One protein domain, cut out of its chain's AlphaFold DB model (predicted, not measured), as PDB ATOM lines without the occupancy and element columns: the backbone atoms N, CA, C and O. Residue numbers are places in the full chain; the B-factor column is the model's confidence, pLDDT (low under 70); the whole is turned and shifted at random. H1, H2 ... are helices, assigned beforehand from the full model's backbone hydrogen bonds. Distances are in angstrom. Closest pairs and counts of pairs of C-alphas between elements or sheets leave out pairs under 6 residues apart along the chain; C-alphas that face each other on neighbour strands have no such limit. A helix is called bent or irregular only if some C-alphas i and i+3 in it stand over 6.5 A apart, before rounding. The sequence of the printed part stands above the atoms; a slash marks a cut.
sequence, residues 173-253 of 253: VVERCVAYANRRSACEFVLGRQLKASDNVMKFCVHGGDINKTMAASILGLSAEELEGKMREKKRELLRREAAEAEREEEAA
ATOM      1  N   VAL A 173      47.890 -36.038  42.867       91.62
ATOM      2  CA  VAL A 173      46.847 -35.004  42.864       91.62
ATOM      3  C   VAL A 173      47.257 -33.784  43.685       91.62
ATOM      4  O   VAL A 173      46.886 -32.673  43.322       91.62
ATOM      5  N   VAL A 174      48.058 -33.941  44.745       90.75
ATOM      6  CA  VAL A 174      48.482 -32.807  45.593       90.75
ATOM      7  C   VAL A 174      49.240 -31.746  44.789       90.75
ATOM      8  O   VAL A 174      48.939 -30.565  44.927       90.75
ATOM      9  N   GLU A 175      50.143 -32.134  43.887       88.75
ATOM     10  CA  GLU A 175      50.836 -31.175  43.007       88.75
ATOM     11  C   GLU A 175      49.853 -30.381  42.131       88.75
ATOM     12  O   GLU A 175      50.004 -29.173  41.928       88.75
ATOM     13  N   ARG A 176      48.785 -31.039  41.664       92.69
ATOM     14  CA  ARG A 176      47.718 -30.392  40.892       92.69
ATOM     15  C   ARG A 176      46.906 -29.429  41.749       92.69
ATOM     16  O   ARG A 176      46.551 -28.368  41.243       92.69
ATOM     17  N   CYS A 177      46.686 -29.745  43.027       94.00
ATOM     18  CA  CYS A 177      46.028 -28.854  43.989       94.00
ATOM     19  C   CYS A 177      46.840 -27.576  44.211       94.00
ATOM     20  O   CYS A 177      46.275 -26.490  44.179       94.00
ATOM     21  N   VAL A 178      48.164 -27.688  44.362       91.56
ATOM     22  CA  VAL A 178      49.055 -26.521  44.499       91.56
ATOM     23  C   VAL A 178      48.976 -25.641  43.254       91.56
ATOM     24  O   VAL A 178      48.778 -24.429  43.340       91.56
ATOM     25  N   ALA A 179      49.083 -26.249  42.070       90.75
ATOM     26  CA  ALA A 179      48.998 -25.518  40.812       90.75
ATOM     27  C   ALA A 179      47.616 -24.859  40.620       90.75
ATOM     28  O   ALA A 179      47.536 -23.722  40.151       90.75
ATOM     29  N   TYR A 180      46.544 -25.554  41.007       94.31
ATOM     30  CA  TYR A 180      45.177 -25.036  41.041       94.31
ATOM     31  C   TYR A 180      45.052 -23.831  41.974       94.31
ATOM     32  O   TYR A 180      44.612 -22.776  41.523       94.31
ATOM     33  N   ALA A 181      45.501 -23.950  43.225       93.62
ATOM     34  CA  ALA A 181      45.421 -22.899  44.235       93.62
ATOM     35  C   ALA A 181      46.168 -21.636  43.790       93.62
ATOM     36  O   ALA A 181      45.643 -20.526  43.877       93.62
ATOM     37  N   ASN A 182      47.364 -21.805  43.217       90.06
ATOM     38  CA  ASN A 182      48.154 -20.700  42.681       90.06
ATOM     39  C   ASN A 182      47.416 -19.969  41.550       90.06
ATOM     40  O   ASN A 182      47.360 -18.736  41.541       90.06
ATOM     41  N   ARG A 183      46.813 -20.715  40.611       90.62
ATOM     42  CA  ARG A 183      46.009 -20.135  39.524       90.62
ATOM     43  C   ARG A 183      44.747 -19.459  40.045       90.62
ATOM     44  O   ARG A 183      44.479 -18.332  39.640       90.62
ATOM     45  N   ARG A 184      43.995 -20.118  40.933       92.31
ATOM     46  CA  ARG A 184      42.780 -19.580  41.565       92.31
ATOM     47  C   ARG A 184      43.083 -18.258  42.235       92.31
ATOM     48  O   ARG A 184      42.524 -17.241  41.845       92.31
ATOM     49  N   SER A 185      44.053 -18.264  43.141       89.94
ATOM     50  CA  SER A 185      44.465 -17.064  43.845       89.94
ATOM     51  C   SER A 185      44.843 -15.972  42.840       89.94
ATOM     52  O   SER A 185      44.542 -14.797  43.048       89.94
ATOM     53  N   ALA A 186      45.585 -16.294  41.768       85.75
ATOM     54  CA  ALA A 186      45.980 -15.303  40.763       85.75
ATOM     55  C   ALA A 186      44.775 -14.676  40.054       85.75
ATOM     56  O   ALA A 186      44.728 -13.458  39.904       85.75
ATOM     57  N   CYS A 187      43.789 -15.489  39.684       88.19
ATOM     58  CA  CYS A 187      42.556 -15.023  39.062       88.19
ATOM     59  C   CYS A 187      41.720 -14.164  40.020       88.19
ATOM     60  O   CYS A 187      41.233 -13.115  39.617       88.19
ATOM     61  N   GLU A 188      41.602 -14.560  41.289       90.94
ATOM     62  CA  GLU A 188      40.870 -13.797  42.312       90.94
ATOM     63  C   GLU A 188      41.459 -12.403  42.519       90.94
ATOM     64  O   GLU A 188      40.728 -11.420  42.576       90.94
ATOM     65  N   PHE A 189      42.789 -12.304  42.553       85.81
ATOM     66  CA  PHE A 189      43.482 -11.021  42.608       85.81
ATOM     67  C   PHE A 189      43.195 -10.160  41.372       85.81
ATOM     68  O   PHE A 189      42.828  -8.997  41.491       85.81
ATOM     69  N   VAL A 190      43.325 -10.749  40.179       83.12
ATOM     70  CA  VAL A 190      43.089 -10.071  38.895       83.12
ATOM     71  C   VAL A 190      41.668  -9.506  38.800       83.12
ATOM     72  O   VAL A 190      41.478  -8.420  38.237       83.12
ATOM     73  N   LEU A 191      40.694 -10.254  39.324       86.88
ATOM     74  CA  LEU A 191      39.268  -9.932  39.305       86.88
ATOM     75  C   LEU A 191      38.805  -9.113  40.516       86.88
ATOM     76  O   LEU A 191      37.692  -8.598  40.495       86.88
ATOM     77  N   GLY A 192      39.619  -9.009  41.570       88.25
ATOM     78  CA  GLY A 192      39.263  -8.322  42.813       88.25
ATOM     79  C   GLY A 192      38.133  -8.992  43.607       88.25
ATOM     80  O   GLY A 192      37.475  -8.326  44.402       88.25
ATOM     81  N   ARG A 193      37.871 -10.289  43.389       92.12
ATOM     82  CA  ARG A 193      36.826 -11.049  44.097       92.12
ATOM     83  C   ARG A 193      37.186 -12.524  44.233       92.12
ATOM     84  O   ARG A 193      37.946 -13.052  43.429       92.12
ATOM     85  N   GLN A 194      36.572 -13.196  45.205       90.69
ATOM     86  CA  GLN A 194      36.605 -14.656  45.311       90.69
ATOM     87  C   GLN A 194      35.923 -15.309  44.102       90.69
ATOM     88  O   GLN A 194      34.948 -14.769  43.558       90.69
ATOM     89  N   LEU A 195      36.445 -16.459  43.674       90.94
ATOM     90  CA  LEU A 195      35.847 -17.232  42.593       90.94
ATOM     91  C   LEU A 195      34.762 -18.169  43.112       90.94
ATOM     92  O   LEU A 195      34.949 -18.865  44.107       90.94
ATOM     93  N   LYS A 196      33.667 -18.229  42.360       90.44
ATOM     94  CA  LYS A 196      32.649 -19.267  42.450       90.44
ATOM     95  C   LYS A 196      33.091 -20.477  41.632       90.44
ATOM     96  O   LYS A 196      33.763 -20.344  40.608       90.44
ATOM     97  N   ALA A 197      32.692 -21.670  42.039       88.38
ATOM     98  CA  ALA A 197      32.884 -22.892  41.272       88.38
ATOM     99  C   ALA A 197      32.206 -22.850  39.891       88.38
ATOM    100  O   ALA A 197      32.712 -23.456  38.943       88.38
ATOM    101  N   SER A 198      31.095 -22.116  39.768       85.19
ATOM    102  CA  SER A 198      30.385 -21.892  38.501       85.19
ATOM    103  C   SER A 198      31.062 -20.882  37.563       85.19
ATOM    104  O   SER A 198      30.692 -20.801  36.388       85.19
ATOM    105  N   ASP A 199      32.078 -20.142  38.024       87.94
ATOM    106  CA  ASP A 199      32.803 -19.202  37.173       87.94
ATOM    107  C   ASP A 199      33.527 -19.936  36.035       87.94
ATOM    108  O   ASP A 199      34.249 -20.911  36.246       87.94
ATOM    109  N   ASN A 200      33.441 -19.412  34.808       84.88
ATOM    110  CA  ASN A 200      34.166 -19.992  33.671       84.88
ATOM    111  C   ASN A 200      35.686 -20.042  33.905       84.88
ATOM    112  O   ASN A 200      36.342 -20.988  33.467       84.88
ATOM    113  N   VAL A 201      36.243 -19.075  34.644       87.88
ATOM    114  CA  VAL A 201      37.665 -19.073  35.027       87.88
ATOM    115  C   VAL A 201      38.030 -20.211  35.978       87.88
ATOM    116  O   VAL A 201      39.170 -20.673  35.947       87.88
ATOM    117  N   MET A 202      37.080 -20.774  36.730       90.88
ATOM    118  CA  MET A 202      37.349 -21.951  37.559       90.88
ATOM    119  C   MET A 202      37.841 -23.134  36.711       90.88
ATOM    120  O   MET A 202      38.741 -23.865  37.127       90.88
ATOM    121  N   LYS A 203      37.343 -23.276  35.474       85.81
ATOM    122  CA  LYS A 203      37.844 -24.284  34.524       85.81
ATOM    123  C   LYS A 203      39.324 -24.069  34.211       85.81
ATOM    124  O   LYS A 203      40.084 -25.033  34.186       85.81
ATOM    125  N   PHE A 204      39.762 -22.821  34.042       87.81
ATOM    126  CA  PHE A 204      41.180 -22.497  33.871       87.81
ATOM    127  C   PHE A 204      42.007 -22.821  35.115       87.81
ATOM    128  O   PHE A 204      43.088 -23.402  35.003       87.81
ATOM    129  N   CYS A 205      41.492 -22.529  36.308       91.75
ATOM    130  CA  CYS A 205      42.167 -22.895  37.549       91.75
ATOM    131  C   CYS A 205      42.376 -24.416  37.643       91.75
ATOM    132  O   CYS A 205      43.470 -24.863  37.998       91.75
ATOM    133  N   VAL A 206      41.370 -25.213  37.274       90.94
ATOM    134  CA  VAL A 206      41.414 -26.683  37.339       90.94
ATOM    135  C   VAL A 206      42.306 -27.293  36.249       90.94
ATOM    136  O   VAL A 206      43.179 -28.108  36.555       90.94
ATOM    137  N   HIS A 207      42.121 -26.903  34.988       85.19
ATOM    138  CA  HIS A 207      42.787 -27.547  33.850       85.19
ATOM    139  C   HIS A 207      44.177 -26.973  33.551       85.19
ATOM    140  O   HIS A 207      45.073 -27.707  33.144       85.19
ATOM    141  N   GLY A 208      44.425 -25.692  33.836       78.94
ATOM    142  CA  GLY A 208      45.742 -25.091  33.630       78.94
ATOM    143  C   GLY A 208      46.244 -25.261  32.194       78.94
ATOM    144  O   GLY A 208      45.541 -24.875  31.276       78.94
ATOM    145  N   GLY A 209      47.452 -25.817  32.018       66.69
ATOM    146  CA  GLY A 209      48.215 -25.905  30.758       66.69
ATOM    147  C   GLY A 209      47.526 -26.543  29.541       66.69
ATOM    148  O   GLY A 209      48.073 -26.442  28.448       66.69
ATOM    149  N   ASP A 210      46.330 -27.109  29.700       64.94
ATOM    150  CA  ASP A 210      45.433 -27.466  28.590       64.94
ATOM    151  C   ASP A 210      44.765 -26.225  27.945       64.94
ATOM    152  O   ASP A 210      44.189 -26.297  26.861       64.94
ATOM    153  N   ILE A 211      44.841 -25.065  28.606       72.25
ATOM    154  CA  ILE A 211      44.294 -23.773  28.187       72.25
ATOM    155  C   ILE A 211      45.452 -22.794  27.964       72.25
ATOM    156  O   ILE A 211      46.214 -22.475  28.880       72.25
ATOM    157  N   ASN A 212      45.579 -22.277  26.739       77.00
ATOM    158  CA  ASN A 212      46.608 -21.286  26.414       77.00
ATOM    159  C   ASN A 212      46.293 -19.897  27.014       77.00
ATOM    160  O   ASN A 212      45.156 -19.593  27.378       77.00
ATOM    161  N   LYS A 213      47.311 -19.027  27.098       72.31
ATOM    162  CA  LYS A 213      47.192 -17.688  27.709       72.31
ATOM    163  C   LYS A 213      46.097 -16.821  27.078       72.31
ATOM    164  O   LYS A 213      45.392 -16.128  27.799       72.31
ATOM    165  N   THR A 214      45.946 -16.859  25.755       79.94
ATOM    166  CA  THR A 214      44.938 -16.065  25.035       79.94
ATOM    167  C   THR A 214      43.526 -16.501  25.409       79.94
ATOM    168  O   THR A 214      42.656 -15.670  25.657       79.94
ATOM    169  N   MET A 215      43.309 -17.810  25.519       77.88
ATOM    170  CA  MET A 215      42.045 -18.380  25.969       77.88
ATOM    171  C   MET A 215      41.777 -18.041  27.439       77.88
ATOM    172  O   MET A 215      40.663 -17.653  27.774       77.88
ATOM    173  N   ALA A 216      42.794 -18.100  28.303       76.81
ATOM    174  CA  ALA A 216      42.671 -17.680  29.699       76.81
ATOM    175  C   ALA A 216      42.295 -16.193  29.834       76.81
ATOM    176  O   ALA A 216      41.416 -15.851  30.622       76.81
ATOM    177  N   ALA A 217      42.913 -15.321  29.032       81.25
ATOM    178  CA  ALA A 217      42.599 -13.896  28.994       81.25
ATOM    179  C   ALA A 217      41.156 -13.649  28.533       81.25
ATOM    180  O   ALA A 217      40.408 -12.941  29.204       81.25
ATOM    181  N   SER A 218      40.721 -14.339  27.473       83.81
ATOM    182  CA  SER A 218      39.334 -14.294  27.002       83.81
ATOM    183  C   SER A 218      38.334 -14.748  28.071       83.81
ATOM    184  O   SER A 218      37.329 -14.072  28.277       83.81
ATOM    185  N   ILE A 219      38.620 -15.836  28.797       79.50
ATOM    186  CA  ILE A 219      37.779 -16.325  29.904       79.50
ATOM    187  C   ILE A 219      37.648 -15.278  31.022       79.50
ATOM    188  O   ILE A 219      36.601 -15.182  31.661       79.50
ATOM    189  N   LEU A 220      38.706 -14.503  31.255       79.50
ATOM    190  CA  LEU A 220      38.767 -13.446  32.263       79.50
ATOM    191  C   LEU A 220      38.207 -12.098  31.786       79.50
ATOM    192  O   LEU A 220      38.126 -11.173  32.589       79.50
ATOM    193  N   GLY A 221      37.833 -11.972  30.509       82.69
ATOM    194  CA  GLY A 221      37.404 -10.699  29.925       82.69
ATOM    195  C   GLY A 221      38.534  -9.671  29.811       82.69
ATOM    196  O   GLY A 221      38.284  -8.476  29.929       82.69
ATOM    197  N   LEU A 222      39.773 -10.131  29.619       83.31
ATOM    198  CA  LEU A 222      40.982  -9.309  29.528       83.31
ATOM    199  C   LEU A 222      41.733  -9.581  28.221       83.31
ATOM    200  O   LEU A 222      41.583 -10.639  27.603       83.31
ATOM    201  N   SER A 223      42.616  -8.664  27.830       85.94
ATOM    202  CA  SER A 223      43.676  -8.970  26.869       85.94
ATOM    203  C   SER A 223      44.789  -9.809  27.515       85.94
ATOM    204  O   SER A 223      44.970  -9.836  28.737       85.94
ATOM    205  N   ALA A 224      45.567 -10.515  26.689       81.50
ATOM    206  CA  ALA A 224      46.681 -11.332  27.174       81.50
ATOM    207  C   ALA A 224      47.781 -10.493  27.853       81.50
ATOM    208  O   ALA A 224      48.402 -10.961  28.809       81.50
ATOM    209  N   GLU A 225      47.999  -9.262  27.386       84.00
ATOM    210  CA  GLU A 225      48.980  -8.333  27.954       84.00
ATOM    211  C   GLU A 225      48.535  -7.810  29.326       84.00
ATOM    212  O   GLU A 225      49.311  -7.855  30.282       84.00
ATOM    213  N   GLU A 226      47.263  -7.417  29.467       82.19
ATOM    214  CA  GLU A 226      46.684  -7.018  30.757       82.19
ATOM    215  C   GLU A 226      46.733  -8.157  31.778       82.19
ATOM    216  O   GLU A 226      47.097  -7.943  32.938       82.19
ATOM    217  N   LEU A 227      46.401  -9.382  31.349       81.00
ATOM    218  CA  LEU A 227      46.496 -10.564  32.200       81.00
ATOM    219  C   LEU A 227      47.935 -10.773  32.688       81.00
ATOM    220  O   LEU A 227      48.160 -10.996  33.879       81.00
ATOM    221  N   GLU A 228      48.920 -10.679  31.794       80.50
ATOM    222  CA  GLU A 228      50.326 -10.860  32.150       80.50
ATOM    223  C   GLU A 228      50.832  -9.769  33.105       80.50
ATOM    224  O   GLU A 228      51.522 -10.082  34.082       80.50
ATOM    225  N   GLY A 229      50.444  -8.511  32.879       84.00
ATOM    226  CA  GLY A 229      50.761  -7.390  33.764       84.00
ATOM    227  C   GLY A 229      50.238  -7.612  35.184       84.00
ATOM    228  O   GLY A 229      51.020  -7.606  36.140       84.00
ATOM    229  N   LYS A 230      48.943  -7.919  35.318       82.81
ATOM    230  CA  LYS A 230      48.312  -8.174  36.621       82.81
ATOM    231  C   LYS A 230      48.892  -9.401  37.334       82.81
ATOM    232  O   LYS A 230      49.094  -9.378  38.547       82.81
ATOM    233  N   MET A 231      49.220 -10.472  36.601       79.12
ATOM    234  CA  MET A 231      49.875 -11.652  37.185       79.12
ATOM    235  C   MET A 231      51.277 -11.334  37.731       79.12
ATOM    236  O   MET A 231      51.660 -11.854  38.784       79.12
ATOM    237  N   ARG A 232      52.053 -10.486  37.038       83.25
ATOM    238  CA  ARG A 232      53.383 -10.051  37.501       83.25
ATOM    239  C   ARG A 232      53.292  -9.174  38.744       83.25
ATOM    240  O   ARG A 232      54.061  -9.389  39.679       83.25
ATOM    241  N   GLU A 233      52.371  -8.214  38.761       85.94
ATOM    242  CA  GLU A 233      52.136  -7.338  39.914       85.94
ATOM    243  C   GLU A 233      51.796  -8.148  41.163       85.94
ATOM    244  O   GLU A 233      52.489  -8.039  42.175       85.94
ATOM    245  N   LYS A 234      50.846  -9.079  41.044       80.81
ATOM    246  CA  LYS A 234      50.489  -9.977  42.137       80.81
ATOM    247  C   LYS A 234      51.686 -10.739  42.698       80.81
ATOM    248  O   LYS A 234      51.859 -10.844  43.910       80.81
ATOM    249  N   LYS A 235      52.507 -11.317  41.816       81.19
ATOM    250  CA  LYS A 235      53.690 -12.072  42.241       81.19
ATOM    251  C   LYS A 235      54.628 -11.189  43.069       81.19
ATOM    252  O   LYS A 235      55.193 -11.668  44.045       81.19
ATOM    253  N   ARG A 236      54.775  -9.906  42.712       85.69
ATOM    254  CA  ARG A 236      55.584  -8.950  43.487       85.69
ATOM    255  C   ARG A 236      54.963  -8.655  44.850       85.69
ATOM    256  O   ARG A 236      55.704  -8.605  45.824       85.69
ATOM    257  N   GLU A 237      53.648  -8.473  44.935       86.62
ATOM    258  CA  GLU A 237      52.971  -8.250  46.219       86.62
ATOM    259  C   GLU A 237      53.061  -9.455  47.156       86.62
ATOM    260  O   GLU A 237      53.359  -9.282  48.335       86.62
ATOM    261  N   LEU A 238      52.881 -10.672  46.631       82.88
ATOM    262  CA  LEU A 238      53.034 -11.901  47.410       82.88
ATOM    263  C   LEU A 238      54.442 -11.997  48.010       82.88
ATOM    264  O   LEU A 238      54.577 -12.159  49.217       82.88
ATOM    265  N   LEU A 239      55.474 -11.813  47.180       85.50
ATOM    266  CA  LEU A 239      56.869 -11.855  47.621       85.50
ATOM    267  C   LEU A 239      57.186 -10.765  48.655       85.50
ATOM    268  O   LEU A 239      57.929 -11.018  49.595       85.50
ATOM    269  N   ARG A 240      56.610  -9.562  48.514       90.44
ATOM    270  CA  ARG A 240      56.744  -8.494  49.520       90.44
ATOM    271  C   ARG A 240      56.111  -8.882  50.853       90.44
ATOM    272  O   ARG A 240      56.683  -8.589  51.895       90.44
ATOM    273  N   ARG A 241      54.940  -9.525  50.824       88.19
ATOM    274  CA  ARG A 241      54.249  -9.974  52.039       88.19
ATOM    275  C   ARG A 241      55.028 -11.078  52.750       88.19
ATOM    276  O   ARG A 241      55.180 -10.992  53.960       88.19
ATOM    277  N   GLU A 242      55.516 -12.064  52.000       87.19
ATOM    278  CA  GLU A 242      56.345 -13.156  52.527       87.19
ATOM    279  C   GLU A 242      57.656 -12.628  53.123       87.19
ATOM    280  O   GLU A 242      58.021 -13.024  54.222       87.19
ATOM    281  N   ALA A 243      58.323 -11.674  52.458       89.12
ATOM    282  CA  ALA A 243      59.523 -11.029  52.995       89.12
ATOM    283  C   ALA A 243      59.239 -10.291  54.314       89.12
ATOM    284  O   ALA A 243      59.947 -10.492  55.292       89.12
ATOM    285  N   ALA A 244      58.159  -9.507  54.370       91.31
ATOM    286  CA  ALA A 244      57.776  -8.799  55.589       91.31
ATOM    287  C   ALA A 244      57.347  -9.748  56.725       91.31
ATOM    288  O   ALA A 244      57.434  -9.388  57.894       91.31
ATOM    289  N   GLU A 245      56.804 -10.925  56.407       91.06
ATOM    290  CA  GLU A 245      56.476 -11.956  57.399       91.06
ATOM    291  C   GLU A 245      57.737 -12.611  57.958       91.06
ATOM    292  O   GLU A 245      57.862 -12.698  59.175       91.06
ATOM    293  N   ALA A 246      58.701 -12.943  57.097       87.44
ATOM    294  CA  ALA A 246      60.004 -13.446  57.518       87.44
ATOM    295  C   ALA A 246      60.767 -12.436  58.396       87.44
ATOM    296  O   ALA A 246      61.310 -12.825  59.424       87.44
ATOM    297  N   GLU A 247      60.749 -11.143  58.047       91.25
ATOM    298  CA  GLU A 247      61.343 -10.077  58.873       91.25
ATOM    299  C   GLU A 247      60.697 -10.017  60.268       91.25
ATOM    300  O   GLU A 247      61.401  -9.953  61.272       91.25
ATOM    301  N   ARG A 248      59.362 -10.111  60.359       91.44
ATOM    302  CA  ARG A 248      58.653 -10.132  61.654       91.44
ATOM    303  C   ARG A 248      58.966 -11.372  62.489       91.44
ATOM    304  O   ARG A 248      58.993 -11.278  63.711       91.44
ATOM    305  N   GLU A 249      59.132 -12.530  61.855       91.19
ATOM    306  CA  GLU A 249      59.512 -13.767  62.545       91.19
ATOM    307  C   GLU A 249      60.951 -13.699  63.069       91.19
ATOM    308  O   GLU A 249      61.204 -14.158  64.180       91.19
ATOM    309  N   GLU A 250      61.872 -13.083  62.317       87.50
ATOM    310  CA  GLU A 250      63.254 -12.846  62.750       87.50
ATOM    311  C   GLU A 250      63.328 -11.840  63.908       87.50
ATOM    312  O   GLU A 250      64.031 -12.086  64.880       87.50
ATOM    313  N   GLU A 251      62.557 -10.748  63.859       88.25
ATOM    314  CA  GLU A 251      62.470  -9.770  64.957       88.25
ATOM    315  C   GLU A 251      61.856 -10.349  66.246       88.25
ATOM    316  O   GLU A 251      62.069  -9.805  67.332       88.25
ATOM    317  N   ALA A 252      61.070 -11.423  66.136       86.00
ATOM    318  CA  ALA A 252      60.408 -12.083  67.261       86.00
ATOM    319  C   ALA A 252      61.215 -13.244  67.879       86.00
ATOM    320  O   ALA A 252      60.788 -13.772  68.914       86.00
ATOM    321  N   ALA A 253      62.326 -13.653  67.256       73.94
ATOM    322  CA  ALA A 253      63.194 -14.757  67.680       73.94
ATOM    323  C   ALA A 253      64.364 -14.287  68.563       73.94
ATOM    324  O   ALA A 253      64.719 -15.048  69.496       73.94
TER     325      ALA A 253
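What this domain is: This is residues 173 to 253 of the 253 residues of the protein "Hypothetical protein" of Micromonas pusilla (UniProt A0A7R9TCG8). Look for a long helical arm, H4, that projects from a small helical body: its first part runs about perpendicular to H1 past the end of that helix, and residues 236 to 253, of which 236 to 251 belong to H4, stick out free. In the body, the helical hairpin of H2 and H3 fills the corner between H1 and the beginning of H4, with H2 packing on H1 and H3 meeting H4. The printed part has 81 residues with four named helices, in the order H1, H2, H3, H4, and no named strand; its class is all helix. The whole is loose, with a radius of gyration of the C-alphas of 14.7 A, and it spans 46 by 30 by 20 A, only just elongated.

How they stand to each other: Begin with the longest helix, H4, residues 224 to 251. With its residues 227 to 234 alone it touches H1, residues 173 to 191, and H1 touches H4 with residues 186 to 190 alone; the closest C-alphas are those of Val 190 and Lys 230, 6.0 A apart, and the lines are only just about perpendicular, at 72 degrees. With residues 224 to 227 alone H4 touches H3, residues 213 to 220, about perpendicular at 84 degrees; the closest C-alphas, of Ala 217 and Ala 224, are 5.2 A apart. H3 forms a helical hairpin with H2, residues 200 to 210: they touch at a shallow tilt of 11 degrees, opposite ways, with the closest C-alphas, of Val 201 and Ile 219, 5.8 A apart. H2 touches H1 along residues 179 to 187 of H1 alone, at a steep tilt of 50 degrees, opposite ways; the closest C-alphas, of Tyr 180 and Cys 205, are 5.1 A apart. H1 and H3 are close but not clearly touching, with the C-alphas of Leu 191 and Leu 220 at 7.9 A, and H2 and H4 are apart. The packing of the helices is mostly crossed. In H1, H3 and H4 every O i to N i+4 pair is within hydrogen-bond range; in H2 it is 4 of 7.

Where its parts are: Find C-alpha 224 at (46.681, -11.332, 27.174); from there H4 runs 41.0 A to C-alpha 251 at (62.470, -9.770, 64.957). H1 starts at C-alpha 173, at (46.847, -35.004, 42.864), and is 26.4 A long. H2 measures 14.4 A and is irregular, with C-alphas 206 and 209 at 9.5 A; H3 measures 10.5 A.

The domain as a whole: The two C-alphas farthest apart are those of Ser 218 and Ala 253, at 47.2 A. Without the stretch that stands free, the body of 63 residues spans 31 by 21 by 20 A. The printed part has no cut and ends at residue 253, the chain's last. The links from H2 to H3 and from H3 to H4 are tight, the link from H1 to H2 is short, and none is long. The mean pLDDT of the printed part is 85.6, and residues 209 to 210 are under 70.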